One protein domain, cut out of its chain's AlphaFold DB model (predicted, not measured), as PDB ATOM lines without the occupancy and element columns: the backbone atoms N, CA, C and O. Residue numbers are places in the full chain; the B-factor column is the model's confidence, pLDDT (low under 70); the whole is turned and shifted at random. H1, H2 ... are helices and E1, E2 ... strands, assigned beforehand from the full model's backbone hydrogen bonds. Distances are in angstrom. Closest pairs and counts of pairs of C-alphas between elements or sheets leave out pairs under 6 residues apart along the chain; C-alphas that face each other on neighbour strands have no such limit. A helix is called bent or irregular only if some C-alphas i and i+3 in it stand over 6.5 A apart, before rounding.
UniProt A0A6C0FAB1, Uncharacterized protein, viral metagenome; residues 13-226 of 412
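AT A GLANCE: This is residues 13 to 226 of the 412 residues of an uncharacterized protein of viral metagenome (UniProt A0A6C0FAB1). A strongly twisted sheet of eight strands runs through the domain, with H1 and H6 over opposite ends of one face, H2 over the other face and H5 packed on H2. H3 sits beside the strands, and a small two-stranded sheet, E4 and E10, meets H1 through E4. The printed part has 214 residues, 105 of them, under half, in six named helices and ten strands, in the order E1 H1 E2 H2 E3 E4 H3 E5 E6 E7 E8 H4 H5 E9 E10 H6. The large sheet runs E2 E1 E3 E8 E5 E9 E7 E6, mixed; the class is mixed, and the whole is compact, radius of gyration of the C-alphas 16.3 A, spans 46 by 44 by 32 A.

HOW THE PARTS SIT: E1, residues 29 to 35, is parallel to its neighbours E2, residues 54 to 60 (N 31 and O 55, 2.9 A), and E3, residues 87 to 91 (N 32 and O 88, 2.8 A). E8, residues 147 to 150, is antiparallel to E3 (N 89 and O 148, 2.9 A) and to E5, residues 115 to 117 (N 116 and O 149, 2.9 A). E9, residues 185 to 188, is parallel to E5 (N 117 and O 186, 2.9 A) and antiparallel to E7, residues 136 to 142 (N 137 and O 187, 2.7 A). E6, residues 123 to 125, forms a hairpin with E7 (N 124 and O 141, 2.9 A). E4, residues 94 to 96, is antiparallel to E10, residues 193 to 195 (N 95 and O 194, 2.8 A). These N and O pairs are within hydrogen-bond range. H1, residues 42 to 50, is on the large sheet at a height of 9.1 A; its closest C-alphas to E4 are Glu 49 and Tyr 95, 6.4 A. E1, H1, E2 form a strand-helix-strand unit, parallel neighbours joined through a helix, with a right-handed crossover. H2, residues 65 to 78, is on the opposite face, height 8.1 A, over E1; E2, H2, E3 form a split unit, E1 between its strands, also right-handed. H6, residues 211 to 224, is on the same face as H1, height 7.9 A, over E6. H5, residues 161 to 168, touches H2, C-alphas of Val 70 and Ile 168 6.8 A apart, opposite ways at 37 degrees, only just a steep tilt. H4, residues 152 to 156, only grazes the sheet. H3, residues 101 to 109, is over none of the strands and irregular: C-alphas 102 and 105 are 7.0 A apart. Every O i to N i+4 pair is within range in H1, H2, H4, H5 and H6; in H3 1 of 5 is, and 4 of 6 O i to N i+3 pairs.

IN THESE COORDINATES: E1 begins at C-alpha 29 (215.934, 241.621, 297.091) and H6 ends at C-alpha 224 (191.261, 238.736, 313.156). From first to last C-alpha E1 spans 18.0 A, E2 17.5 A, H2 20.0 A and H6 20.2 A.

THE WHOLE: The C-alphas farthest apart, of Asn 16 and Arg 159, are 46.3 A apart. The printed part has no cut; the links H5 to E9 and E10 to H6 are long. In this predicted model 42 residues have pLDDT under 70, among them 169 to 181 and 198 to 204.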
ATOM      1  N   CYS A  13     197.223 221.923 298.699       70.12
ATOM      2  CA  CYS A  13     197.372 223.329 299.079       70.12
ATOM      3  C   CYS A  13     198.266 224.122 298.115       70.12
ATOM      4  O   CYS A  13     197.931 225.250 297.776       70.12
ATOM      5  N   TYR A  14     199.368 223.537 297.634       79.06
ATOM      6  CA  TYR A  14     200.197 224.169 296.606       79.06
ATOM      7  C   TYR A  14     199.480 224.174 295.252       79.06
ATOM      8  O   TYR A  14     199.485 225.186 294.555       79.06
ATOM      9  N   LYS A  15     198.854 223.053 294.872       78.38
ATOM     10  CA  LYS A  15     198.194 222.891 293.563       78.38
ATOM     11  C   LYS A  15     196.974 223.796 293.391       78.38
ATOM     12  O   LYS A  15     196.788 224.357 292.321       78.38
ATOM     13  N   ASN A  16     196.192 223.969 294.450       76.12
ATOM     14  CA  ASN A  16     194.948 224.736 294.445       76.12
ATOM     15  C   ASN A  16     195.155 226.189 294.902       76.12
ATOM     16  O   ASN A  16     194.184 226.881 295.208       76.12
ATOM     17  N   ARG A  17     196.409 226.654 295.018       79.94
ATOM     18  CA  ARG A  17     196.682 228.014 295.487       79.94
ATOM     19  C   ARG A  17     196.278 229.033 294.434       79.94
ATOM     20  O   ARG A  17     196.561 228.879 293.249       79.94
ATOM     21  N   ILE A  18     195.668 230.110 294.898       73.00
ATOM     22  CA  ILE A  18     195.262 231.222 294.052       73.00
ATOM     23  C   ILE A  18     196.362 232.285 294.126       73.00
ATOM     24  O   ILE A  18     196.623 232.844 295.193       73.00
ATOM     25  N   ILE A  19     197.016 232.552 292.992       76.00
ATOM     26  CA  ILE A  19     197.966 233.659 292.830       76.00
ATOM     27  C   ILE A  19     197.288 234.721 291.967       76.00
ATOM     28  O   ILE A  19     197.355 234.688 290.741       76.00
ATOM     29  N   THR A  20     196.624 235.676 292.604       64.94
ATOM     30  CA  THR A  20     196.068 236.859 291.934       64.94
ATOM     31  C   THR A  20     197.103 237.977 291.977       64.94
ATOM     32  O   THR A  20     196.920 238.940 292.703       64.94
ATOM     33  N   SER A  21     198.239 237.834 291.291       62.84
ATOM     34  CA  SER A  21     199.286 238.870 291.316       62.84
ATOM     35  C   SER A  21     198.764 240.161 290.682       62.84
ATOM     36  O   SER A  21     198.578 240.205 289.466       62.84
ATOM     37  N   THR A  22     198.563 241.215 291.474       58.59
ATOM     38  CA  THR A  22     198.067 242.510 290.964       58.59
ATOM     39  C   THR A  22     199.180 243.530 290.720       58.59
ATOM     40  O   THR A  22     199.073 244.348 289.809       58.59
ATOM     41  N   GLU A  23     200.292 243.443 291.457       67.06
ATOM     42  CA  GLU A  23     201.431 244.359 291.330       67.06
ATOM     43  C   GLU A  23     202.721 243.614 290.960       67.06
ATOM     44  O   GLU A  23     203.065 242.587 291.554       67.06
ATOM     45  N   LYS A  24     203.463 244.152 289.981       77.88
ATOM     46  CA  LYS A  24     204.810 243.674 289.640       77.88
ATOM     47  C   LYS A  24     205.839 244.243 290.633       77.88
ATOM     48  O   LYS A  24     205.736 245.419 290.999       77.88
ATOM     49  N   PRO A  25     206.841 243.453 291.059       87.12
ATOM     50  CA  PRO A  25     207.911 243.958 291.912       87.12
ATOM     51  C   PRO A  25     208.719 245.027 291.167       87.12
ATOM     52  O   PRO A  25     209.149 244.816 290.035       87.12
ATOM     53  N   GLN A  26     208.937 246.177 291.805       90.88
ATOM     54  CA  GLN A  26     209.768 247.262 291.265       90.88
ATOM     55  C   GLN A  26     211.265 247.024 291.505       90.88
ATOM     56  O   GLN A  26     212.107 247.715 290.940       90.88
ATOM     57  N   PHE A  27     211.606 246.055 292.356       91.88
ATOM     58  CA  PHE A  27     212.972 245.670 292.680       91.88
ATOM     59  C   PHE A  27     213.041 244.198 293.079       91.88
ATOM     60  O   PHE A  27     212.050 243.604 293.517       91.88
ATOM     61  N   LYS A  28     214.256 243.649 293.013       94.00
ATOM     62  CA  LYS A  28     214.589 242.354 293.601       94.00
ATOM     63  C   LYS A  28     215.394 242.535 294.880       94.00
ATOM     64  O   LYS A  28     216.241 243.427 294.945       94.00
ATOM     65  N   LEU A  29     215.112 241.710 295.883       94.75
ATOM     66  CA  LEU A  29     215.934 241.621 297.091       94.75
ATOM     67  C   LEU A  29     216.970 240.518 296.938       94.75
ATOM     68  O   LEU A  29     216.671 239.459 296.385       94.75
ATOM     69  N   ASP A  30     218.164 240.744 297.470       95.81
ATOM     70  CA  ASP A  30     219.154 239.680 297.564       95.81
ATOM     71  C   ASP A  30     218.670 238.645 298.582       95.81
ATOM     72  O   ASP A  30     218.172 238.989 299.660       95.81
ATOM     73  N   ALA A  31     218.752 237.376 298.200       94.75
ATOM     74  CA  ALA A  31     218.215 236.271 298.972       94.75
ATOM     75  C   ALA A  31     219.243 235.156 299.115       94.75
ATOM     76  O   ALA A  31     219.811 234.699 298.126       94.75
ATOM     77  N   TYR A  32     219.421 234.665 300.337       93.38
ATOM     78  CA  TYR A  32     220.149 233.437 300.614       93.38
ATOM     79  C   TYR A  32     219.146 232.309 300.846       93.38
ATOM     80  O   TYR A  32     218.407 232.310 301.832       93.38
ATOM     81  N   CYS A  33     219.108 231.367 299.905       90.56
ATOM     82  CA  CYS A  33     218.260 230.185 299.988       90.56
ATOM     83  C   CYS A  33     219.063 229.014 300.554       90.56
ATOM     84  O   CYS A  33     220.097 228.635 299.994       90.56
ATOM     85  N   ILE A  34     218.578 228.443 301.654       86.56
ATOM     86  CA  ILE A  34     219.151 227.248 302.271       86.56
ATOM     87  C   ILE A  34     218.695 226.042 301.471       86.56
ATOM     88  O   ILE A  34     217.533 225.652 301.540       86.56
ATOM     89  N   ASN A  35     219.625 225.420 300.755       80.00
ATOM     90  CA  ASN A  35     219.355 224.209 299.998       80.00
ATOM     91  C   ASN A  35     220.216 223.068 300.535       80.00
ATOM     92  O   ASN A  35     221.443 223.114 300.457       80.00
ATOM     93  N   LEU A  36     219.576 222.035 301.083       68.62
ATOM     94  CA  LEU A  36     220.292 220.858 301.569       68.62
ATOM     95  C   LEU A  36     220.925 220.120 300.385       68.62
ATOM     96  O   LEU A  36     220.247 219.850 299.394       68.62
ATOM     97  N   ASP A  37     222.192 219.719 300.502       67.50
ATOM     98  CA  ASP A  37     222.950 219.138 299.381       67.50
ATOM     99  C   ASP A  37     222.307 217.894 298.761       67.50
ATOM    100  O   ASP A  37     222.439 217.651 297.562       67.50
ATOM    101  N   LYS A  38     221.538 217.139 299.551       66.12
ATOM    102  CA  LYS A  38     220.786 215.960 299.092       66.12
ATOM    103  C   LYS A  38     219.542 216.308 298.254       66.12
ATOM    104  O   LYS A  38     218.889 215.403 297.741       66.12
ATOM    105  N   LYS A  39     219.180 217.591 298.130       68.19
ATOM    106  CA  LYS A  39     217.931 218.080 297.513       68.19
ATOM    107  C   LYS A  39     218.171 219.249 296.545       68.19
ATOM    108  O   LYS A  39     217.399 220.201 296.488       68.19
ATOM    109  N   GLN A  40     219.220 219.165 295.721       66.50
ATOM    110  CA  GLN A  40     219.602 220.241 294.785       66.50
ATOM    111  C   GLN A  40     218.504 220.637 293.783       66.50
ATOM    112  O   GLN A  40     218.435 221.780 293.335       66.50
ATOM    113  N   HIS A  41     217.613 219.703 293.450       69.62
ATOM    114  CA  HIS A  41     216.475 219.930 292.559       69.62
ATOM    115  C   HIS A  41     215.438 220.918 293.127       69.62
ATOM    116  O   HIS A  41     214.740 221.573 292.349       69.62
ATOM    117  N   ASN A  42     215.380 221.107 294.451       79.12
ATOM    118  CA  ASN A  42     214.527 222.118 295.085       79.12
ATOM    119  C   ASN A  42     214.917 223.545 294.667       79.12
ATOM    120  O   ASN A  42     214.075 224.439 294.620       79.12
ATOM    121  N   MET A  43     216.172 223.767 294.266       83.25
ATOM    122  CA  MET A  43     216.612 225.080 293.802       83.25
ATOM    123  C   MET A  43     215.906 225.506 292.505       83.25
ATOM    124  O   MET A  43     215.612 226.686 292.320       83.25
ATOM    125  N   HIS A  44     215.581 224.560 291.617       83.81
ATOM    126  CA  HIS A  44     214.778 224.858 290.426       83.81
ATOM    127  C   HIS A  44     213.372 225.324 290.805       83.81
ATOM    128  O   HIS A  44     212.868 226.291 290.235       83.81
ATOM    129  N   PHE A  45     212.766 224.665 291.794       84.69
ATOM    130  CA  PHE A  45     211.466 225.044 292.330       84.69
ATOM    131  C   PHE A  45     211.494 226.467 292.903       84.69
ATOM    132  O   PHE A  45     210.725 227.316 292.449       84.69
ATOM    133  N   ILE A  46     212.438 226.770 293.795       88.00
ATOM    134  CA  ILE A  46     212.581 228.112 294.379       88.00
ATOM    135  C   ILE A  46     212.823 229.176 293.318       88.00
ATOM    136  O   ILE A  46     212.161 230.212 293.331       88.00
ATOM    137  N   ASN A  47     213.714 228.919 292.360       88.88
ATOM    138  CA  ASN A  47     213.945 229.854 291.263       88.88
ATOM    139  C   ASN A  47     212.667 230.089 290.453       88.88
ATOM    140  O   ASN A  47     212.347 231.233 290.140       88.88
ATOM    141  N   SER A  48     211.901 229.043 290.139       86.75
ATOM    142  CA  SER A  48     210.641 229.201 289.405       86.75
ATOM    143  C   SER A  48     209.617 230.051 290.163       86.75
ATOM    144  O   SER A  48     208.909 230.847 289.547       86.75
ATOM    145  N   GLU A  49     209.585 229.927 291.490       87.44
ATOM    146  CA  GLU A  49     208.609 230.587 292.351       87.44
ATOM    147  C   GLU A  49     208.993 232.043 292.673       87.44
ATOM    148  O   GLU A  49     208.112 232.903 292.754       87.44
ATOM    149  N   TRP A  50     210.291 232.339 292.804       90.00
ATOM    150  CA  TRP A  50     210.790 233.588 293.397       90.00
ATOM    151  C   TRP A  50     211.682 234.442 292.489       90.00
ATOM    152  O   TRP A  50     212.030 235.559 292.881       90.00
ATOM    153  N   LYS A  51     212.021 233.995 291.269       90.25
ATOM    154  CA  LYS A  51     212.937 234.716 290.355       90.25
ATOM    155  C   LYS A  51     212.565 236.172 290.084       90.25
ATOM    156  O   LYS A  51     213.454 236.973 289.808       90.25
ATOM    157  N   ASP A  52     211.282 236.525 290.127       89.94
ATOM    158  CA  ASP A  52     210.825 237.887 289.831       89.94
ATOM    159  C   ASP A  52     210.991 238.826 291.035       89.94
ATOM    160  O   ASP A  52     211.070 240.038 290.857       89.94
ATOM    161  N   PHE A  53     211.122 238.272 292.243       91.50
ATOM    162  CA  PHE A  53     211.178 239.000 293.513       91.50
ATOM    163  C   PHE A  53     212.574 238.988 294.138       91.50
ATOM    164  O   PHE A  53     212.946 239.939 294.820       91.50
ATOM    165  N   CYS A  54     213.368 237.944 293.902       93.44
ATOM    166  CA  CYS A  54     214.637 237.746 294.592       93.44
ATOM    167  C   CYS A  54     215.800 237.454 293.638       93.44
ATOM    168  O   CYS A  54     215.647 236.727 292.656       93.44
ATOM    169  N   ASN A  55     216.982 237.976 293.974       95.38
ATOM    170  CA  ASN A  55     218.261 237.522 293.431       95.38
ATOM    171  C   ASN A  55     218.771 236.397 294.334       95.38
ATOM    172  O   ASN A  55     219.296 236.648 295.420       95.38
ATOM    173  N   ILE A  56     218.538 235.152 293.924       93.19
ATOM    174  CA  ILE A  56     218.704 234.001 294.813       93.19
ATOM    175  C   ILE A  56     220.125 233.453 294.712       93.19
ATOM    176  O   ILE A  56     220.539 232.932 293.678       93.19
ATOM    177  N   THR A  57     220.842 233.525 295.825       91.56
ATOM    178  CA  THR A  57     222.124 232.861 296.035       91.56
ATOM    179  C   THR A  57     221.884 231.572 296.804       91.56
ATOM    180  O   THR A  57     221.290 231.572 297.886       91.56
ATOM    181  N   ARG A  58     222.347 230.452 296.245       88.06
ATOM    182  CA  ARG A  58     222.282 229.154 296.916       88.06
ATOM    183  C   ARG A  58     223.310 229.101 298.043       88.06
ATOM    184  O   ARG A  58     224.496 229.317 297.807       88.06
ATOM    185  N   PHE A  59     222.858 228.730 299.233       85.44
ATOM    186  CA  PHE A  59     223.707 228.283 300.326       85.44
ATOM    187  C   PHE A  59     223.543 226.767 300.466       85.44
ATOM    188  O   PHE A  59     222.469 226.289 300.841       85.44
ATOM    189  N   SER A  60     224.587 226.010 300.115       79.12
ATOM    190  CA  SER A  60     224.628 224.566 300.366       79.12
ATOM    191  C   SER A  60     224.604 224.323 301.870       79.12
ATOM    192  O   SER A  60     225.516 224.730 302.586       79.12
ATOM    193  N   GLY A  61     223.499 223.751 302.343       68.62
ATOM    194  CA  GLY A  61     223.215 223.621 303.763       68.62
ATOM    195  C   GLY A  61     224.179 222.682 304.487       68.62
ATOM    196  O   GLY A  61     224.707 221.735 303.910       68.62
ATOM    197  N   LEU A  62     224.358 222.939 305.780       70.75
ATOM    198  CA  LEU A  62     225.089 222.090 306.719       70.75
ATOM    199  C   LEU A  62     224.236 220.873 307.133       70.75
ATOM    200  O   LEU A  62     223.243 220.537 306.482       70.75
ATOM    201  N   SER A  63     224.592 220.188 308.224       70.56
ATOM    202  CA  SER A  63     223.920 218.947 308.640       70.56
ATOM    203  C   SER A  63     222.427 219.136 308.973       70.56
ATOM    204  O   SER A  63     221.652 218.175 308.963       70.56
ATOM    205  N   SER A  64     222.000 220.387 309.199       72.38
ATOM    206  CA  SER A  64     220.603 220.779 309.382       72.38
ATOM    207  C   SER A  64     220.279 222.168 308.810       72.38
ATOM    208  O   SER A  64     221.153 223.019 308.610       72.38
ATOM    209  N   ALA A  65     218.983 222.435 308.606       73.25
ATOM    210  CA  ALA A  65     218.486 223.776 308.284       73.25
ATOM    211  C   ALA A  65     218.844 224.797 309.381       73.25
ATOM    212  O   ALA A  65     219.139 225.949 309.073       73.25
ATOM    213  N   THR A  66     218.883 224.372 310.650       74.44
ATOM    214  CA  THR A  66     219.254 225.214 311.798       74.44
ATOM    215  C   THR A  66     220.674 225.743 311.664       74.44
ATOM    216  O   THR A  66     220.897 226.950 311.698       74.44
ATOM    217  N   GLU A  67     221.635 224.842 311.475       77.81
ATOM    218  CA  GLU A  67     223.047 225.202 311.324       77.81
ATOM    219  C   GLU A  67     223.253 226.103 310.108       77.81
ATOM    220  O   GLU A  67     223.994 227.082 310.170       77.81
ATOM    221  N   SER A  68     222.527 225.820 309.026       82.69
ATOM    222  CA  SER A  68     222.574 226.622 307.805       82.69
ATOM    223  C   SER A  68     222.087 228.058 308.034       82.69
ATOM    224  O   SER A  68     222.742 229.001 307.597       82.69
ATOM    225  N   HIS A  69     220.984 228.250 308.767       83.50
ATOM    226  CA  HIS A  69     220.491 229.583 309.134       83.50
ATOM    227  C   HIS A  69     221.506 230.358 309.983       83.50
ATOM    228  O   HIS A  69     221.783 231.524 309.698       83.50
ATOM    229  N   VAL A  70     222.070 229.716 311.014       83.38
ATOM    230  CA  VAL A  70     223.083 230.319 311.897       83.38
ATOM    231  C   VAL A  70     224.283 230.797 311.079       83.38
ATOM    232  O   VAL A  70     224.730 231.933 311.244       83.38
ATOM    233  N   GLU A  71     224.774 229.963 310.165       87.94
ATOM    234  CA  GLU A  71     225.941 230.285 309.347       87.94
ATOM    235  C   GLU A  71     225.662 231.403 308.336       87.94
ATOM    236  O   GLU A  71     226.468 232.324 308.197       87.94
ATOM    237  N   ILE A  72     224.489 231.407 307.696       90.88
ATOM    238  CA  ILE A  72     224.071 232.517 306.828       90.88
ATOM    239  C   ILE A  72     224.030 233.832 307.613       90.88
ATOM    240  O   ILE A  72     224.582 234.832 307.154       90.88
ATOM    241  N   LEU A  73     223.428 233.852 308.805       91.06
ATOM    242  CA  LEU A  73     223.346 235.071 309.617       91.06
ATOM    243  C   LEU A  73     224.730 235.551 310.078       91.06
ATOM    244  O   LEU A  73     224.984 236.758 310.073       91.06
ATOM    245  N   LYS A  74     225.648 234.635 310.414       91.69
ATOM    246  CA  LYS A  74     227.057 234.966 310.687       91.69
ATOM    247  C   LYS A  74     227.727 235.600 309.469       91.69
ATOM    248  O   LYS A  74     228.351 236.652 309.603       91.69
ATOM    249  N   ASN A  75     227.556 235.009 308.288       92.69
ATOM    250  CA  ASN A  75     228.128 235.522 307.044       92.69
ATOM    251  C   ASN A  75     227.583 236.909 306.694       92.69
ATOM    252  O   ASN A  75     228.361 237.802 306.347       92.69
ATOM    253  N   ILE A  76     226.278 237.133 306.858       94.75
ATOM    254  CA  ILE A  76     225.671 238.457 306.679       94.75
ATOM    255  C   ILE A  76     226.253 239.447 307.688       94.75
ATOM    256  O   ILE A  76     226.631 240.548 307.302       94.75
ATOM    257  N   TYR A  77     226.384 239.071 308.964       95.25
ATOM    258  CA  TYR A  77     226.964 239.946 309.983       95.25
ATOM    259  C   TYR A  77     228.403 240.344 309.658       95.25
ATOM    260  O   TYR A  77     228.732 241.530 309.714       95.25
ATOM    261  N   ILE A  78     229.260 239.390 309.286       94.94
ATOM    262  CA  ILE A  78     230.658 239.657 308.910       94.94
ATOM    263  C   ILE A  78     230.711 240.648 307.739       94.94
ATOM    264  O   ILE A  78     231.475 241.612 307.782       94.94
ATOM    265  N   ASN A  79     229.826 240.480 306.754       94.38
ATOM    266  CA  ASN A  79     229.787 241.282 305.531       94.38
ATOM    267  C   ASN A  79     228.795 242.461 305.579       94.38
ATOM    268  O   ASN A  79     228.542 243.112 304.567       94.38
ATOM    269  N   ARG A  80     228.240 242.809 306.748       93.69
ATOM    270  CA  ARG A  80     227.129 243.779 306.880       93.69
ATOM    271  C   ARG A  80     227.429 245.201 306.391       93.69
ATOM    272  O   ARG A  80     226.513 246.010 306.275       93.69
ATOM    273  N   LYS A  81     228.704 245.533 306.163       92.31
ATOM    274  CA  LYS A  81     229.132 246.822 305.596       92.31
ATOM    275  C   LYS A  81     229.021 246.870 304.067       92.31
ATOM    276  O   LYS A  81     228.868 247.960 303.532       92.31
ATOM    277  N   SER A  82     229.109 245.726 303.388       92.75
ATOM    278  CA  SER A  82     229.082 245.612 301.922       92.75
ATOM    279  C   SER A  82     227.778 245.018 301.384       92.75
ATOM    280  O   SER A  82     227.426 245.260 300.234       92.75
ATOM    281  N   VAL A  83     227.042 244.267 302.205       91.88
ATOM    282  CA  VAL A  83     225.743 243.689 301.838       91.88
ATOM    283  C   VAL A  83     224.657 244.765 301.753       91.88
ATOM    284  O   VAL A  83     224.548 245.638 302.620       91.88
ATOM    285  N   LYS A  84     223.806 244.671 300.727       93.81
ATOM    286  CA  LYS A  84     222.634 245.531 300.560       93.81
ATOM    287  C   LYS A  84     221.467 245.016 301.406       93.81
ATOM    288  O   LYS A  84     221.076 243.860 301.304       93.81
ATOM    289  N   PHE A  85     220.891 245.900 302.216       94.69
ATOM    290  CA  PHE A  85     219.686 245.621 302.999       94.69
ATOM    291  C   PHE A  85     218.440 246.271 302.370       94.69
ATOM    292  O   PHE A  85     218.566 247.311 301.718       94.69
ATOM    293  N   PRO A  86     217.235 245.716 302.605       95.69
ATOM    294  CA  PRO A  86     216.972 244.492 303.362       95.69
ATOM    295  C   PRO A  86     217.349 243.223 302.586       95.69
ATOM    296  O   PRO A  86     217.443 243.244 301.362       95.69
ATOM    297  N   ILE A  87     217.565 242.130 303.314       95.31
ATOM    298  CA  ILE A  87     218.044 240.858 302.769       95.31
ATOM    299  C   ILE A  87     217.118 239.714 303.149       95.31
ATOM    300  O   ILE A  87     216.582 239.694 304.257       95.31
ATOM    301  N   VAL A  88     216.934 238.755 302.249       94.38
ATOM    302  CA  VAL A  88     216.062 237.607 302.490       94.38
ATOM    303  C   VAL A  88     216.877 236.385 302.899       94.38
ATOM    304  O   VAL A  88     217.883 236.062 302.271       94.38
ATOM    305  N   VAL A  89     216.418 235.677 303.923       92.00
ATOM    306  CA  VAL A  89     216.846 234.306 304.227       92.00
ATOM    307  C   VAL A  89     215.619 233.414 304.109       92.00
ATOM    308  O   VAL A  89     214.572 233.740 304.679       92.00
ATOM    309  N   MET A  90     215.725 232.335 303.333       90.56
ATOM    310  CA  MET A  90     214.602 231.431 303.084       90.56
ATOM    311  C   MET A  90     215.008 229.961 302.970       90.56
ATOM    312  O   MET A  90     216.145 229.647 302.613       90.56
ATOM    313  N   GLU A  91     214.055 229.072 303.231       87.19
ATOM    314  CA  GLU A  91     214.165 227.634 302.972       87.19
ATOM    315  C   GLU A  91     213.838 227.285 301.512       87.19
ATOM    316  O   GLU A  91     213.201 228.054 300.786       87.19
ATOM    317  N   ASP A  92     214.274 226.101 301.076       85.25
ATOM    318  CA  ASP A  92     214.165 225.652 299.687       85.25
ATOM    319  C   ASP A  92     212.796 225.085 299.277       85.25
ATOM    320  O   ASP A  92     212.627 224.586 298.162       85.25
ATOM    321  N   ASP A  93     211.805 225.166 300.155       82.81
ATOM    322  CA  ASP A  93     210.469 224.614 299.956       82.81
ATOM    323  C   ASP A  93     209.345 225.643 300.139       82.81
ATOM    324  O   ASP A  93     208.168 225.274 300.228       82.81
ATOM    325  N   VAL A  94     209.692 226.929 300.173       86.94
ATOM    326  CA  VAL A  94     208.733 228.015 300.353       86.94
ATOM    327  C   VAL A  94     208.060 228.410 299.043       86.94
ATOM    328  O   VAL A  94     208.714 228.665 298.032       86.94
ATOM    329  N   TYR A  95     206.741 228.570 299.092       86.06
ATOM    330  CA  TYR A  95     205.913 229.071 298.004       86.06
ATOM    331  C   TYR A  95     204.942 230.162 298.436       86.06
ATOM    332  O   TYR A  95     204.628 230.318 299.615       86.06
ATOM    333  N   ARG A  96     204.428 230.906 297.456       87.19
ATOM    334  CA  ARG A  96     203.496 232.017 297.662       87.19
ATOM    335  C   ARG A  96     202.077 231.495 297.826       87.19
ATOM    336  O   ARG A  96     201.578 230.785 296.952       87.19
ATOM    337  N   LYS A  97     201.400 231.887 298.902       79.62
ATOM    338  CA  LYS A  97     199.966 231.649 299.115       79.62
ATOM    339  C   LYS A  97     199.320 233.038 299.167       79.62
ATOM    340  O   LYS A  97     199.702 233.835 300.011       79.62
ATOM    341  N   ASN A  98     198.395 233.347 298.254       75.31
ATOM    342  CA  ASN A  98     197.725 234.656 298.107       75.31
ATOM    343  C   ASN A  98     198.542 235.771 297.410       75.31
ATOM    344  O   ASN A  98     199.719 235.624 297.076       75.31
ATOM    345  N   ASP A  99     197.883 236.916 297.178       72.06
ATOM    346  CA  ASP A  99     198.476 238.127 296.595       72.06
ATOM    347  C   ASP A  99     199.176 238.982 297.653       72.06
ATOM    348  O   ASP A  99     198.647 239.978 298.156       72.06
ATOM    349  N   PHE A 100     200.377 238.574 298.039       73.25
ATOM    350  CA  PHE A 100     201.213 239.400 298.905       73.25
ATOM    351  C   PHE A 100     202.040 240.436 298.152       73.25
ATOM    352  O   PHE A 100     202.644 241.305 298.788       73.25
ATOM    353  N   THR A 101     202.139 240.327 296.826       72.00
ATOM    354  CA  THR A 101     203.100 241.112 296.045       72.00
ATOM    355  C   THR A 101     202.782 242.605 296.135       72.00
ATOM    356  O   THR A 101     203.705 243.418 296.125       72.00
ATOM    357  N   LYS A 102     201.524 242.959 296.443       78.62
ATOM    358  CA  LYS A 102     201.071 244.300 296.873       78.62
ATOM    359  C   LYS A 102     201.833 244.930 298.052       78.62
ATOM    360  O   LYS A 102     201.654 246.116 298.359       78.62
ATOM    361  N   TYR A 103     202.617 244.153 298.799       82.00
ATOM    362  CA  TYR A 103     203.452 244.639 299.904       82.00
ATOM    363  C   TYR A 103     204.934 244.643 299.585       82.00
ATOM    364  O   TYR A 103     205.690 245.282 300.315       82.00
ATOM    365  N   TRP A 104     205.347 243.995 298.496       89.00
ATOM    366  CA  TRP A 104     206.753 243.858 298.147       89.00
ATOM    367  C   TRP A 104     207.428 245.221 298.062       89.00
ATOM    368  O   TRP A 104     208.383 245.494 298.782       89.00
ATOM    369  N   ASN A 105     206.822 246.134 297.303       88.00
ATOM    370  CA  ASN A 105     207.361 247.472 297.082       88.00
ATOM    371  C   ASN A 105     207.456 248.319 298.370       88.00
ATOM    372  O   ASN A 105     208.217 249.283 298.438       88.00
ATOM    373  N   LYS A 106     206.705 247.959 299.418       87.25
ATOM    374  CA  LYS A 106     206.684 248.669 300.705       87.25
ATOM    375  C   LYS A 106     207.813 248.220 301.635       87.25
ATOM    376  O   LYS A 106     208.155 248.975 302.539       87.25
ATOM    377  N   LEU A 107     208.445 247.068 301.391       90.00
ATOM    378  CA  LEU A 107     209.524 246.543 302.239       90.00
ATOM    379  C   LEU A 107     210.701 247.512 302.381       90.00
ATOM    380  O   LEU A 107     211.240 247.640 303.477       90.00
ATOM    381  N   LEU A 108     211.064 248.247 301.325       89.31
ATOM    382  CA  LEU A 108     212.151 249.237 301.397       89.31
ATOM    383  C   LEU A 108     211.828 250.419 302.319       89.31
ATOM    384  O   LEU A 108     212.743 251.071 302.815       89.31
ATOM    385  N   LYS A 109     210.541 250.687 302.567       86.38
ATOM    386  CA  LYS A 109     210.081 251.759 303.459       86.38
ATOM    387  C   LYS A 109     210.005 251.313 304.926       86.38
ATOM    388  O   LYS A 109     209.908 252.160 305.803       86.38
ATOM    389  N   LEU A 110     210.064 250.006 305.206       84.94
ATOM    390  CA  LEU A 110     209.902 249.424 306.548       84.94
ATOM    391  C   LEU A 110     211.237 249.153 307.251       84.94
ATOM    392  O   LEU A 110     211.472 248.071 307.774       84.94
ATOM    393  N   ASN A 111     212.121 250.147 307.284       77.69
ATOM    394  CA  ASN A 111     213.479 250.010 307.825       77.69
ATOM    395  C   ASN A 111     213.600 250.227 309.349       77.69
ATOM    396  O   ASN A 111     214.704 250.185 309.891       77.69
ATOM    397  N   THR A 112     212.487 250.466 310.046       81.88
ATOM    398  CA  THR A 112     212.468 250.749 311.491       81.88
ATOM    399  C   THR A 112     212.440 249.490 312.360       81.88
ATOM    400  O   THR A 112     212.756 249.568 313.553       81.88
ATOM    401  N   CYS A 113     212.110 248.339 311.770       85.62
ATOM    402  CA  CYS A 113     212.059 247.037 312.428       85.62
ATOM    403  C   CYS A 113     213.328 246.214 312.185       85.62
ATOM    404  O   CYS A 113     214.180 246.562 311.368       85.62
ATOM    405  N   ASP A 114     213.454 245.111 312.914       89.19
ATOM    406  CA  ASP A 114     214.569 244.183 312.743       89.19
ATOM    407  C   ASP A 114     214.368 243.258 311.559       89.19
ATOM    408  O   ASP A 114     215.293 242.993 310.788       89.19
ATOM    409  N   TYR A 115     213.146 242.762 311.421       90.25
ATOM    410  CA  TYR A 115     212.785 241.873 310.344       90.25
ATOM    411  C   TYR A 115     211.279 241.828 310.121       90.25
ATOM    412  O   TYR A 115     210.463 242.095 311.008       90.25
ATOM    413  N   VAL A 116     210.941 241.400 308.913       89.81
ATOM    414  CA  VAL A 116     209.601 241.018 308.495       89.81
ATOM    415  C   VAL A 116     209.604 239.519 308.214       89.81
ATOM    416  O   VAL A 116     210.434 239.036 307.444       89.81
ATOM    417  N   THR A 117     208.679 238.779 308.815       88.25
ATOM    418  CA  THR A 117     208.448 237.371 308.476       88.25
ATOM    419  C   THR A 117     207.286 237.252 307.504       88.25
ATOM    420  O   THR A 117     206.265 237.915 307.665       88.25
ATOM    421  N   PHE A 118     207.454 236.431 306.475       88.25
ATOM    422  CA  PHE A 118     206.399 236.109 305.511       88.25
ATOM    423  C   PHE A 118     205.837 234.698 305.709       88.25
ATOM    424  O   PHE A 118     204.780 234.371 305.169       88.25
ATOM    425  N   ASP A 119     206.535 233.896 306.505       84.31
ATOM    426  CA  ASP A 119     206.096 232.611 307.026       84.31
ATOM    427  C   ASP A 119     205.573 232.808 308.458       84.31
ATOM    428  O   ASP A 119     206.110 233.639 309.192       84.31
ATOM    429  N   ALA A 120     204.491 232.128 308.824       77.69
ATOM    430  CA  ALA A 120     203.637 232.514 309.950       77.69
ATOM    431  C   ALA A 120     203.235 231.327 310.838       77.69
ATOM    432  O   ALA A 120     202.108 231.261 311.311       77.69
ATOM    433  N   PHE A 121     204.119 230.360 311.074       75.62
ATOM    434  CA  PHE A 121     203.811 229.255 311.980       75.62
ATOM    435  C   PHE A 121     203.720 229.724 313.430       75.62
ATOM    436  O   PHE A 121     204.726 230.128 314.018       75.62
ATOM    437  N   TYR A 122     202.529 229.591 314.016       77.12
ATOM    438  CA  TYR A 122     202.247 229.911 315.417       77.12
ATOM    439  C   TYR A 122     202.659 231.328 315.803       77.12
ATOM    440  O   TYR A 122     203.760 231.592 316.301       77.12
ATOM    441  N   LEU A 123     201.743 232.259 315.571       80.69
ATOM    442  CA  LEU A 123     201.953 233.661 315.873       80.69
ATOM    443  C   LEU A 123     201.339 234.023 317.220       80.69
ATOM    444  O   LEU A 123     200.206 233.664 317.522       80.69
ATOM    445  N   SER A 124     202.080 234.808 317.992       77.56
ATOM    446  CA  SER A 124     201.539 235.589 319.097       77.56
ATOM    447  C   SER A 124     201.730 237.059 318.759       77.56
ATOM    448  O   SER A 124     202.818 237.475 318.352       77.56
ATOM    449  N   LEU A 125     200.673 237.848 318.897       77.50
ATOM    450  CA  LEU A 125     200.645 239.236 318.459       77.50
ATOM    451  C   LEU A 125     200.761 240.194 319.637       77.50
ATOM    452  O   LEU A 125     200.301 239.901 320.740       77.50
ATOM    453  N   LYS A 126     201.348 241.364 319.383       72.12
ATOM    454  CA  LYS A 126     201.159 242.534 320.240       72.12
ATOM    455  C   LYS A 126     200.016 243.351 319.655       72.12
ATOM    456  O   LYS A 126     200.050 243.714 318.481       72.12
ATOM    457  N   HIS A 127     199.005 243.633 320.470       57.53
ATOM    458  CA  HIS A 127     197.845 244.401 320.028       57.53
ATOM    459  C   HIS A 127     198.120 245.909 319.957       57.53
ATOM    460  O   HIS A 127     197.374 246.606 319.285       57.53
ATOM    461  N   SER A 128     199.209 246.419 320.540       54.72
ATOM    462  CA  SER A 128     199.506 247.854 320.608       54.72
ATOM    463  C   SER A 128     200.897 248.197 320.056       54.72
ATOM    464  O   SER A 128     201.886 248.100 320.776       54.72
ATOM    465  N   ASP A 129     200.970 248.647 318.803       56.53
ATOM    466  CA  ASP A 129     202.107 249.419 318.280       56.53
ATOM    467  C   ASP A 129     201.559 250.528 317.371       56.53
ATOM    468  O   ASP A 129     200.997 250.256 316.308       56.53
ATOM    469  N   SER A 130     201.680 251.788 317.801       54.84
ATOM    470  CA  SER A 130     201.095 252.955 317.115       54.84
ATOM    471  C   SER A 130     201.696 253.239 315.740       54.84
ATOM    472  O   SER A 130     201.052 253.903 314.928       54.84
ATOM    473  N   ASP A 131     202.903 252.732 315.493       63.91
ATOM    474  CA  ASP A 131     203.738 253.085 314.340       63.91
ATOM    475  C   ASP A 131     203.686 252.023 313.233       63.91
ATOM    476  O   ASP A 131     204.374 252.114 312.212       63.91
ATOM    477  N   LEU A 132     202.873 250.988 313.433       71.56
ATOM    478  CA  LEU A 132     202.775 249.873 312.517       71.56
ATOM    479  C   LEU A 132     201.883 250.223 311.314       71.56
ATOM    480  O   LEU A 132     200.726 250.616 311.493       71.56
ATOM    481  N   PRO A 133     202.351 250.010 310.070       76.50
ATOM    482  CA  PRO A 133     201.481 250.138 308.913       76.50
ATOM    483  C   PRO A 133     200.303 249.168 309.003       76.50
ATOM    484  O   PRO A 133     200.478 247.992 309.308       76.50
ATOM    485  N   SER A 134     199.119 249.631 308.609       70.88
ATOM    486  CA  SER A 134     197.849 248.900 308.726       70.88
ATOM    487  C   SER A 134     197.774 247.550 308.005       70.88
ATOM    488  O   SER A 134     196.793 246.834 308.163       70.88
ATOM    489  N   TYR A 135     198.773 247.191 307.205       78.00
ATOM    490  CA  TYR A 135     198.872 245.936 306.460       78.00
ATOM    491  C   TYR A 135     199.917 244.958 307.026       78.00
ATOM    492  O   TYR A 135     200.042 243.842 306.521       78.00
ATOM    493  N   PHE A 136     200.632 245.355 308.078       84.25
ATOM    494  CA  PHE A 136     201.478 244.488 308.892       84.25
ATOM    495  C   PHE A 136     200.870 244.322 310.292       84.25
ATOM    496  O   PHE A 136     199.987 245.075 310.697       84.25
ATOM    497  N   ALA A 137     201.332 243.306 311.012       81.44
ATOM    498  CA  ALA A 137     200.989 242.987 312.390       81.44
ATOM    499  C   ALA A 137     202.267 242.898 313.237       81.44
ATOM    500  O   ALA A 137     203.264 242.340 312.776       81.44
ATOM    501  N   SER A 138     202.236 243.454 314.453       82.19
ATOM    502  CA  SER A 138     203.347 243.385 315.404       82.19
ATOM    503  C   SER A 138     203.327 242.054 316.140       82.19
ATOM    504  O   SER A 138     202.277 241.597 316.602       82.19
ATOM    505  N   LEU A 139     204.485 241.406 316.228       80.94
ATOM    506  CA  LEU A 139     204.605 240.079 316.821       80.94
ATOM    507  C   LEU A 139     205.161 240.165 318.239       80.94
ATOM    508  O   LEU A 139     206.253 240.691 318.459       80.94
ATOM    509  N   LYS A 140     204.452 239.547 319.188       76.25
ATOM    510  CA  LYS A 140     205.004 239.169 320.496       76.25
ATOM    511  C   LYS A 140     205.934 237.965 320.364       76.25
ATOM    512  O   LYS A 140     206.903 237.877 321.106       76.25
ATOM    513  N   GLY A 141     205.623 237.054 319.440       77.69
ATOM    514  CA  GLY A 141     206.371 235.826 319.203       77.69
ATOM    515  C   GLY A 141     205.980 235.140 317.892       77.69
ATOM    516  O   GLY A 141     204.893 235.342 317.359       77.69
ATOM    517  N   HIS A 142     206.898 234.333 317.370       76.12
ATOM    518  CA  HIS A 142     206.778 233.509 316.167       76.12
ATOM    519  C   HIS A 142     207.767 232.350 316.308       76.12
ATOM    520  O   HIS A 142     208.848 232.561 316.853       76.12
ATOM    521  N   ARG A 143     207.439 231.127 315.900       65.69
ATOM    522  CA  ARG A 143     208.276 229.971 316.282       65.69
ATOM    523  C   ARG A 143     209.142 229.384 315.179       65.69
ATOM    524  O   ARG A 143     210.076 228.655 315.471       65.69
ATOM    525  N   MET A 144     208.918 229.726 313.916       67.12
ATOM    526  CA  MET A 144     209.671 229.103 312.818       67.12
ATOM    527  C   MET A 144     210.077 230.127 311.767       67.12
ATOM    528  O   MET A 144     209.656 231.268 311.829       67.12
ATOM    529  N   MET A 145     210.978 229.784 310.854       66.25
ATOM    530  CA  MET A 145     211.493 230.733 309.865       66.25
ATOM    531  C   MET A 145     211.631 230.012 308.533       66.25
ATOM    532  O   MET A 145     212.612 229.313 308.321       66.25
ATOM    533  N   GLY A 146     210.648 230.163 307.650       79.38
ATOM    534  CA  GLY A 146     210.756 229.714 306.265       79.38
ATOM    535  C   GLY A 146     211.170 230.829 305.315       79.38
ATOM    536  O   GLY A 146     211.890 230.580 304.359       79.38
ATOM    537  N   PHE A 147     210.734 232.068 305.565       89.81
ATOM    538  CA  PHE A 147     211.011 233.216 304.697       89.81
ATOM    539  C   PHE A 147     211.019 234.506 305.512       89.81
ATOM    540  O   PHE A 147     209.974 234.972 305.983       89.81
ATOM    541  N   THR A 148     212.191 235.114 305.660       89.88
ATOM    542  CA  THR A 148     212.363 236.309 306.490       89.88
ATOM    543  C   THR A 148     213.186 237.357 305.771       89.88
ATOM    544  O   THR A 148     214.248 237.072 305.226       89.88
ATOM    545  N   VAL A 149     212.701 238.591 305.827       92.88
ATOM    546  CA  VAL A 149     213.387 239.783 305.348       92.88
ATOM    547  C   VAL A 149     214.028 240.486 306.538       92.88
ATOM    548  O   VAL A 149     213.327 241.054 307.371       92.88
ATOM    549  N   TYR A 150     215.353 240.441 306.628       93.31
ATOM    550  CA  TYR A 150     216.133 241.102 307.669       93.31
ATOM    551  C   TYR A 150     216.555 242.506 307.241       93.31
ATOM    552  O   TYR A 150     217.011 242.726 306.114       93.31
ATOM    553  N   TYR A 151     216.473 243.448 308.174       94.31
ATOM    554  CA  TYR A 151     216.971 244.808 308.009       94.31
ATOM    555  C   TYR A 151     218.331 244.970 308.682       94.31
ATOM    556  O   TYR A 151     218.684 244.250 309.615       94.31
ATOM    557  N   LYS A 152     219.098 245.970 308.237       93.44
ATOM    558  CA  LYS A 152     220.443 246.249 308.762       93.44
ATOM    559  C   LYS A 152     220.459 246.426 310.287       93.44
ATOM    560  O   LYS A 152     221.353 245.916 310.959       93.44
ATOM    561  N   LYS A 153     219.414 247.065 310.825       91.00
ATOM    562  CA  LYS A 153     219.209 247.336 312.255       91.00
ATOM    563  C   LYS A 153     219.263 246.075 313.126       91.00
ATOM    564  O   LYS A 153     219.793 246.120 314.236       91.00
ATOM    565  N   PHE A 154     218.793 244.939 312.606       91.06
ATOM    566  CA  PHE A 154     218.897 243.662 313.306       91.06
ATOM    567  C   PHE A 154     220.349 243.282 313.595       91.06
ATOM    568  O   PHE A 154     220.630 242.772 314.670       91.06
ATOM    569  N   PHE A 155     221.272 243.544 312.669       92.06
ATOM    570  CA  PHE A 155     222.686 243.207 312.831       92.06
ATOM    571  C   PHE A 155     223.460 244.280 313.607       92.06
ATOM    572  O   PHE A 155     224.406 243.953 314.318       92.06
ATOM    573  N   GLU A 156     223.063 245.550 313.502       91.31
ATOM    574  CA  GLU A 156     223.739 246.683 314.159       91.31
ATOM    575  C   GLU A 156     223.604 246.692 315.689       91.31
ATOM    576  O   GLU A 156     224.408 247.327 316.367       91.31
ATOM    577  N   ARG A 157     222.643 245.951 316.253       87.50
ATOM    578  CA  ARG A 157     222.502 245.793 317.714       87.50
ATOM    579  C   ARG A 157     223.627 244.975 318.357       87.50
ATOM    580  O   ARG A 157     223.790 245.043 319.572       87.50
ATOM    581  N   PHE A 158     224.341 244.167 317.572       90.62
ATOM    582  CA  PHE A 158     225.395 243.282 318.061       90.62
ATOM    583  C   PHE A 158     226.760 243.922 317.815       90.62
ATOM    584  O   PHE A 158     227.083 244.317 316.690       90.62
ATOM    585  N   ARG A 159     227.578 244.016 318.863       92.50
ATOM    586  CA  ARG A 159     228.953 244.532 318.793       92.50
ATOM    587  C   ARG A 159     229.922 243.461 318.312       92.50
ATOM    588  O   ARG A 159     230.885 243.763 317.607       92.50
ATOM    589  N   THR A 160     229.664 242.204 318.671       94.25
ATOM    590  CA  THR A 160     230.514 241.060 318.320       94.25
ATOM    591  C   THR A 160     229.714 239.945 317.653       94.25
ATOM    592  O   THR A 160     228.504 239.818 317.838       94.25
ATOM    593  N   ILE A 161     230.404 239.095 316.885       91.25
ATOM    594  CA  ILE A 161     229.784 237.896 316.307       91.25
ATOM    595  C   ILE A 161     229.306 236.926 317.397       91.25
ATOM    596  O   ILE A 161     228.298 236.257 317.211       91.25
ATOM    597  N   ASN A 162     229.974 236.894 318.554       89.88
ATOM    598  CA  ASN A 162     229.576 236.057 319.682       89.88
ATOM    599  C   ASN A 162     228.256 236.531 320.299       89.88
ATOM    600  O   ASN A 162     227.414 235.701 320.618       89.88
ATOM    601  N   GLU A 163     228.032 237.846 320.413       89.06
ATOM    602  CA  GLU A 163     226.743 238.395 320.862       89.06
ATOM    603  C   GLU A 163     225.602 238.019 319.915       89.06
ATOM    604  O   GLU A 163     224.531 237.627 320.380       89.06
ATOM    605  N   LEU A 164     225.846 238.095 318.599       87.88
ATOM    606  CA  LEU A 164     224.908 237.587 317.604       87.88
ATOM    607  C   LEU A 164     224.661 236.101 317.870       87.88
ATOM    608  O   LEU A 164     223.540 235.731 318.189       87.88
ATOM    609  N   VAL A 165     225.697 235.260 317.812       84.38
ATOM    610  CA  VAL A 165     225.570 233.803 317.968       84.38
ATOM    611  C   VAL A 165     224.819 233.436 319.249       84.38
ATOM    612  O   VAL A 165     223.908 232.625 319.185       84.38
ATOM    613  N   LEU A 166     225.097 234.070 320.387       81.75
ATOM    614  CA  LEU A 166     224.371 233.833 321.642       81.75
ATOM    615  C   LEU A 166     222.880 234.202 321.568       81.75
ATOM    616  O   LEU A 166     222.054 233.564 322.227       81.75
ATOM    617  N   ALA A 167     222.527 235.221 320.781       78.44
ATOM    618  CA  ALA A 167     221.141 235.605 320.541       78.44
ATOM    619  C   ALA A 167     220.417 234.664 319.565       78.44
ATOM    620  O   ALA A 167     219.205 234.496 319.698       78.44
ATOM    621  N   ILE A 168     221.140 234.054 318.613       76.25
ATOM    622  CA  ILE A 168     220.560 233.245 317.524       76.25
ATOM    623  C   ILE A 168     220.618 231.727 317.793       76.25
ATOM    624  O   ILE A 168     219.788 230.978 317.286       76.25
ATOM    625  N   ASN A 169     221.593 231.261 318.578       67.38
ATOM    626  CA  ASN A 169     221.963 229.852 318.740       67.38
ATOM    627  C   ASN A 169     221.429 229.271 320.061       67.38
ATOM    628  O   ASN A 169     222.178 228.987 320.998       67.38
ATOM    629  N   ARG A 170     220.106 229.109 320.141       58.81
ATOM    630  CA  ARG A 170     219.433 228.263 321.140       58.81
ATOM    631  C   ARG A 170     218.688 227.158 320.365       58.81
ATOM    632  O   ARG A 170     218.155 227.450 319.305       58.81
ATOM    633  N   VAL A 171     218.756 225.916 320.858       49.88
ATOM    634  CA  VAL A 171     218.338 224.599 320.287       49.88
ATOM    635  C   VAL A 171     217.040 224.575 319.417       49.88
ATOM    636  O   VAL A 171     216.255 225.515 319.426       49.88
ATOM    637  N   PRO A 172     216.756 223.465 318.701       45.19
ATOM    638  CA  PRO A 172     216.610 223.418 317.239       45.19
ATOM    639  C   PRO A 172     215.387 224.192 316.697       45.19
ATOM    640  O   PRO A 172     214.260 223.799 316.974       45.19
ATOM    641  N   ILE A 173     215.623 225.237 315.885       46.41
ATOM    642  CA  ILE A 173     214.623 226.174 315.303       46.41
ATOM    643  C   ILE A 173     213.387 226.335 316.204       46.41
ATOM    644  O   ILE A 173     212.270 225.975 315.857       46.41
ATOM    645  N   ASP A 174     213.641 226.884 317.382       48.78
ATOM    646  CA  ASP A 174     212.852 227.969 317.943       48.78
ATOM    647  C   ASP A 174     213.868 229.100 318.115       48.78
ATOM    648  O   ASP A 174     214.482 229.251 319.177       48.78
ATOM    649  N   MET A 175     214.162 229.844 317.038       53.34
ATOM    650  CA  MET A 175     215.039 231.008 317.164       53.34
ATOM    651  C   MET A 175     214.337 232.018 318.078       53.34
ATOM    652  O   MET A 175     213.538 232.843 317.639       53.34
ATOM    653  N   ASN A 176     214.650 231.944 319.372       51.75
ATOM    654  CA  ASN A 176     214.039 232.711 320.455       51.75
ATOM    655  C   ASN A 176     214.304 234.222 320.367       51.75
ATOM    656  O   ASN A 176     213.993 234.952 321.309       51.75
ATOM    657  N   PHE A 177     214.814 234.734 319.239       54.44
ATOM    658  CA  PHE A 177     214.688 236.153 318.927       54.44
ATOM    659  C   PHE A 177     213.259 236.607 319.141       54.44
ATOM    660  O   PHE A 177     213.024 237.701 319.637       54.44
ATOM    661  N   THR A 178     212.307 235.798 318.692       56.56
ATOM    662  CA  THR A 178     210.888 236.120 318.615       56.56
ATOM    663  C   THR A 178     210.270 236.426 319.963       56.56
ATOM    664  O   THR A 178     209.466 237.341 320.026       56.56
ATOM    665  N   ASN A 179     210.733 235.777 321.030       58.28
ATOM    666  CA  ASN A 179     210.229 235.980 322.388       58.28
ATOM    667  C   ASN A 179     210.959 237.095 323.159       58.28
ATOM    668  O   ASN A 179     210.710 237.285 324.346       58.28
ATOM    669  N   ASN A 180     211.884 237.819 322.522       66.50
ATOM    670  CA  ASN A 180     212.611 238.913 323.154       66.50
ATOM    671  C   ASN A 180     212.070 240.260 322.660       66.50
ATOM    672  O   ASN A 180     212.181 240.614 321.486       66.50
ATOM    673  N   GLU A 181     211.506 241.026 323.593       64.94
ATOM    674  CA  GLU A 181     210.843 242.306 323.329       64.94
ATOM    675  C   GLU A 181     211.764 243.378 322.739       64.94
ATOM    676  O   GLU A 181     211.280 244.331 322.136       64.94
ATOM    677  N   LYS A 182     213.090 243.212 322.846       71.62
ATOM    678  CA  LYS A 182     214.068 244.107 322.205       71.62
ATOM    679  C   LYS A 182     214.071 243.997 320.682       71.62
ATOM    680  O   LYS A 182     214.777 244.762 320.022       71.62
ATOM    681  N   PHE A 183     213.400 243.002 320.114       78.25
ATOM    682  CA  PHE A 183     213.284 242.848 318.675       78.25
ATOM    683  C   PHE A 183     211.896 243.293 318.226       78.25
ATOM    684  O   PHE A 183     210.898 242.704 318.640       78.25
ATOM    685  N   ILE A 184     211.840 244.281 317.342       77.50
ATOM    686  CA  ILE A 184     210.583 244.736 316.743       77.50
ATOM    687  C   ILE A 184     210.399 243.973 315.432       77.50
ATOM    688  O   ILE A 184     211.276 244.008 314.564       77.50
ATOM    689  N   LYS A 185     209.286 243.245 315.305       85.25
ATOM    690  CA  LYS A 185     209.085 242.212 314.277       85.25
ATOM    691  C   LYS A 185     207.703 242.340 313.693       85.25
ATOM    692  O   LYS A 185     206.737 242.435 314.451       85.25
ATOM    693  N   TYR A 186     207.611 242.232 312.377       87.62
ATOM    694  CA  TYR A 186     206.343 242.380 311.680       87.62
ATOM    695  C   TYR A 186     206.006 241.157 310.826       87.62
ATOM    696  O   TYR A 186     206.896 240.492 310.299       87.62
ATOM    697  N   THR A 187     204.715 240.882 310.654       87.25
ATOM    698  CA  THR A 187     204.194 239.928 309.658       87.25
ATOM    699  C   THR A 187     203.110 240.597 308.813       87.25
ATOM    700  O   THR A 187     202.315 241.362 309.360       87.25
ATOM    701  N   PRO A 188     203.048 240.397 307.490       85.38
ATOM    702  CA  PRO A 188     201.940 240.907 306.695       85.38
ATOM    703  C   PRO A 188     200.632 240.196 307.053       85.38
ATOM    704  O   PRO A 188     200.598 238.982 307.251       85.38
ATOM    705  N   LYS A 189     199.525 240.940 307.039       79.81
ATOM    706  CA  LYS A 189     198.198 240.415 307.412       79.81
ATOM    707  C   LYS A 189     197.666 239.315 306.483       79.81
ATOM    708  O   LYS A 189     196.753 238.591 306.851       79.81
ATOM    709  N   GLN A 190     198.198 239.181 305.268       76.44
ATOM    710  CA  GLN A 190     197.638 238.307 304.230       76.44
ATOM    711  C   GLN A 190     198.209 236.886 304.190       76.44
ATOM    712  O   GLN A 190     197.861 236.175 303.257       76.44
ATOM    713  N   GLN A 191     199.040 236.478 305.158       77.50
ATOM    714  CA  GLN A 191     199.756 235.190 305.192       77.50
ATOM    715  C   GLN A 191     200.341 234.782 303.834       77.50
ATOM    716  O   GLN A 191     199.675 234.250 302.952       77.50
ATOM    717  N   VAL A 192     201.626 235.045 303.674       74.56
ATOM    718  CA  VAL A 192     202.195 235.326 302.358       74.56
ATOM    719  C   VAL A 192     203.020 234.177 301.788       74.56
ATOM    720  O   VAL A 192     203.050 233.966 300.573       74.56
ATOM    721  N   CYS A 193     203.659 233.406 302.652       83.62
ATOM    722  CA  CYS A 193     204.456 232.261 302.264       83.62
ATOM    723  C   CYS A 193     203.992 231.028 303.027       83.62
ATOM    724  O   CYS A 193     203.607 231.109 304.194       83.62
ATOM    725  N   CYS A 194     204.045 229.880 302.367       83.69
ATOM    726  CA  CYS A 194     203.877 228.582 302.997       83.69
ATOM    727  C   CYS A 194     205.001 227.645 302.564       83.69
ATOM    728  O   CYS A 194     205.508 227.745 301.452       83.69
ATOM    729  N   GLN A 195     205.374 226.718 303.430       83.19
ATOM    730  CA  GLN A 195     206.299 225.640 303.126       83.19
ATOM    731  C   GLN A 195     205.545 224.432 302.571       83.19
ATOM    732  O   GLN A 195     204.385 224.174 302.924       83.19
ATOM    733  N   ILE A 196     206.210 223.629 301.741       79.12
ATOM    734  CA  ILE A 196     205.712 222.303 301.360       79.12
ATOM    735  C   ILE A 196     205.825 221.368 302.578       79.12
ATOM    736  O   ILE A 196     206.778 220.605 302.739       79.12
ATOM    737  N   VAL A 197     204.810 221.417 303.446       71.88
ATOM    738  CA  VAL A 197     204.795 220.694 304.725       71.88
ATOM    739  C   VAL A 197     204.171 219.304 304.680       71.88
ATOM    740  O   VAL A 197     204.218 218.602 305.674       71.88
ATOM    741  N   SER A 198     203.617 218.809 303.580       68.19
ATOM    742  CA  SER A 198     203.169 217.400 303.526       68.19
ATOM    743  C   SER A 198     204.240 216.476 302.957       68.19
ATOM    744  O   SER A 198     203.996 215.754 301.993       68.19
ATOM    745  N   LYS A 199     205.438 216.527 303.535       68.50
ATOM    746  CA  LYS A 199     206.550 215.637 303.202       68.50
ATOM    747  C   LYS A 199     206.936 214.792 304.414       68.50
ATOM    748  O   LYS A 199     206.508 215.052 305.540       68.50
ATOM    749  N   PHE A 200     207.736 213.760 304.181       68.81
ATOM    750  CA  PHE A 200     208.424 213.070 305.262       68.81
ATOM    751  C   PHE A 200     209.667 213.885 305.639       68.81
ATOM    752  O   PHE A 200     210.497 214.201 304.785       68.81
ATOM    753  N   SER A 201     209.773 214.300 306.902       67.81
ATOM    754  CA  SER A 201     210.992 214.921 307.415       67.81
ATOM    755  C   SER A 201     212.005 213.825 307.704       67.81
ATOM    756  O   SER A 201     211.844 213.091 308.674       67.81
ATOM    757  N   ASP A 202     213.064 213.745 306.903       63.78
ATOM    758  CA  ASP A 202     214.154 212.785 307.122       63.78
ATOM    759  C   ASP A 202     214.875 213.050 308.455       63.78
ATOM    760  O   ASP A 202     215.284 212.124 309.152       63.78
ATOM    761  N   THR A 203     214.964 214.324 308.849       60.00
ATOM    762  CA  THR A 203     215.587 214.767 310.103       60.00
ATOM    763  C   THR A 203     214.755 214.396 311.328       60.00
ATOM    764  O   THR A 203     215.300 213.916 312.315       60.00
ATOM    765  N   LYS A 204     213.430 214.609 311.288       66.94
ATOM    766  CA  LYS A 204     212.528 214.313 312.419       66.94
ATOM    767  C   LYS A 204     211.885 212.922 312.335       66.94
ATOM    768  O   LYS A 204     211.121 212.569 313.226       66.94
ATOM    769  N   LYS A 205     212.150 212.174 311.259       75.56
ATOM    770  CA  LYS A 205     211.554 210.871 310.921       75.56
ATOM    771  C   LYS A 205     210.023 210.837 311.081       75.56
ATOM    772  O   LYS A 205     209.477 209.897 311.650       75.56
ATOM    773  N   LYS A 206     209.322 211.876 310.605       79.00
ATOM    774  CA  LYS A 206     207.851 211.991 310.701       79.00
ATOM    775  C   LYS A 206     207.225 212.747 309.530       79.00
ATOM    776  O   LYS A 206     207.881 213.584 308.910       79.00
ATOM    777  N   VAL A 207     205.935 212.507 309.276       75.75
ATOM    778  CA  VAL A 207     205.134 213.287 308.316       75.75
ATOM    779  C   VAL A 207     204.826 214.667 308.895       75.75
ATOM    780  O   VAL A 207     204.418 214.805 310.050       75.75
ATOM    781  N   THR A 208     205.018 215.706 308.092       75.62
ATOM    782  CA  THR A 208     204.891 217.099 308.540       75.62
ATOM    783  C   THR A 208     203.519 217.726 308.250       75.62
ATOM    784  O   THR A 208     203.332 218.913 308.482       75.62
ATOM    785  N   SER A 209     202.528 216.946 307.789       79.25
ATOM    786  CA  SER A 209     201.199 217.441 307.379       79.25
ATOM    787  C   SER A 209     200.417 218.144 308.490       79.25
ATOM    788  O   SER A 209     199.652 219.053 308.189       79.25
ATOM    789  N   HIS A 210     200.646 217.779 309.757       79.75
ATOM    790  CA  HIS A 210     200.086 218.467 310.929       79.75
ATOM    791  C   HIS A 210     200.439 219.963 310.972       79.75
ATOM    792  O   HIS A 210     199.695 220.754 311.537       79.75
ATOM    793  N   TYR A 211     201.528 220.386 310.320       79.81
ATOM    794  CA  TYR A 211     201.868 221.804 310.200       79.81
ATOM    795  C   TYR A 211     200.839 222.613 309.390       79.81
ATOM    796  O   TYR A 211     200.785 223.834 309.522       79.81
ATOM    797  N   LEU A 212     199.979 221.967 308.588       79.31
ATOM    798  CA  LEU A 212     198.890 222.656 307.887       79.31
ATOM    799  C   LEU A 212     197.885 223.292 308.849       79.31
ATOM    800  O   LEU A 212     197.309 224.324 308.513       79.31
ATOM    801  N   ASP A 213     197.675 222.704 310.025       82.31
ATOM    802  CA  ASP A 213     196.727 223.243 310.996       82.31
ATOM    803  C   ASP A 213     197.266 224.526 311.637       82.31
ATOM    804  O   ASP A 213     196.516 225.486 311.793       82.31
ATOM    805  N   TYR A 214     198.581 224.629 311.835       83.06
ATOM    806  CA  TYR A 214     199.229 225.864 312.291       83.06
ATOM    807  C   TYR A 214     199.148 226.982 311.261       83.06
ATOM    808  O   TYR A 214     198.976 228.142 311.625       83.06
ATOM    809  N   TYR A 215     199.207 226.644 309.970       82.12
ATOM    810  CA  TYR A 215     198.948 227.628 308.929       82.12
ATOM    811  C   TYR A 215     197.507 228.119 308.935       82.12
ATOM    812  O   TYR A 215     197.312 229.302 308.694       82.12
ATOM    813  N   LYS A 216     196.516 227.258 309.203       80.81
ATOM    814  CA  LYS A 216     195.110 227.684 309.324       80.81
ATOM    815  C   LYS A 216     194.902 228.566 310.555       80.81
ATOM    816  O   LYS A 216     194.218 229.581 310.465       80.81
ATOM    817  N   GLU A 217     195.489 228.182 311.684       82.88
ATOM    818  CA  GLU A 217     195.429 228.933 312.938       82.88
ATOM    819  C   GLU A 217     196.029 230.333 312.772       82.88
ATOM    820  O   GLU A 217     195.374 231.329 313.077       82.88
ATOM    821  N   ALA A 218     197.225 230.428 312.188       82.94
ATOM    822  CA  ALA A 218     197.860 231.704 311.886       82.94
ATOM    823  C   ALA A 218     197.037 232.560 310.915       82.94
ATOM    824  O   ALA A 218     196.909 233.766 311.120       82.94
ATOM    825  N   GLU A 219     196.437 231.946 309.893       80.75
ATOM    826  CA  GLU A 219     195.557 232.625 308.935       80.75
ATOM    827  C   GLU A 219     194.353 233.241 309.645       80.75
ATOM    828  O   GLU A 219     193.963 234.366 309.335       80.75
ATOM    829  N   ASN A 220     193.763 232.510 310.592       78.44
ATOM    830  CA  ASN A 220     192.647 232.995 311.392       78.44
ATOM    831  C   ASN A 220     193.092 234.166 312.267       78.44
ATOM    832  O   ASN A 220     192.520 235.243 312.139       78.44
ATOM    833  N   ILE A 221     194.172 234.008 313.034       77.81
ATOM    834  CA  ILE A 221     194.743 235.075 313.867       77.81
ATOM    835  C   ILE A 221     195.011 236.340 313.033       77.81
ATOM    836  O   ILE A 221     194.619 237.439 313.413       77.81
ATOM    837  N   LEU A 222     195.628 236.209 311.856       79.00
ATOM    838  CA  LEU A 222     195.946 237.345 310.986       79.00
ATOM    839  C   LEU A 222     194.705 238.004 310.369       79.00
ATOM    840  O   LEU A 222     194.672 239.230 310.238       79.00
ATOM    841  N   LYS A 223     193.668 237.222 310.033       72.62
ATOM    842  CA  LYS A 223     192.356 237.749 309.614       72.62
ATOM    843  C   LYS A 223     191.667 238.516 310.740       72.62
ATOM    844  O   LYS A 223     190.936 239.467 310.464       72.62
ATOM    845  N   GLU A 224     191.891 238.121 311.989       67.25
ATOM    846  CA  GLU A 224     191.261 238.736 313.156       67.25
ATOM    847  C   GLU A 224     191.806 240.125 313.487       67.25
ATOM    848  O   GLU A 224     191.061 240.966 313.977       67.25
ATOM    849  N   ILE A 225     193.044 240.440 313.105       65.12
ATOM    850  CA  ILE A 225     193.660 241.768 313.313       65.12
ATOM    851  C   ILE A 225     192.954 242.875 312.511       65.12
ATOM    852  O   ILE A 225     193.057 244.060 312.835       65.12
ATOM    853  N   ASP A 226     192.235 242.511 311.447       64.69
ATOM    854  CA  ASP A 226     191.401 243.443 310.684       64.69
ATOM    855  C   ASP A 226     189.961 243.546 311.212       64.69
ATOM    856  O   ASP A 226     189.202 244.384 310.716       64.69
TER     857      ASP A 226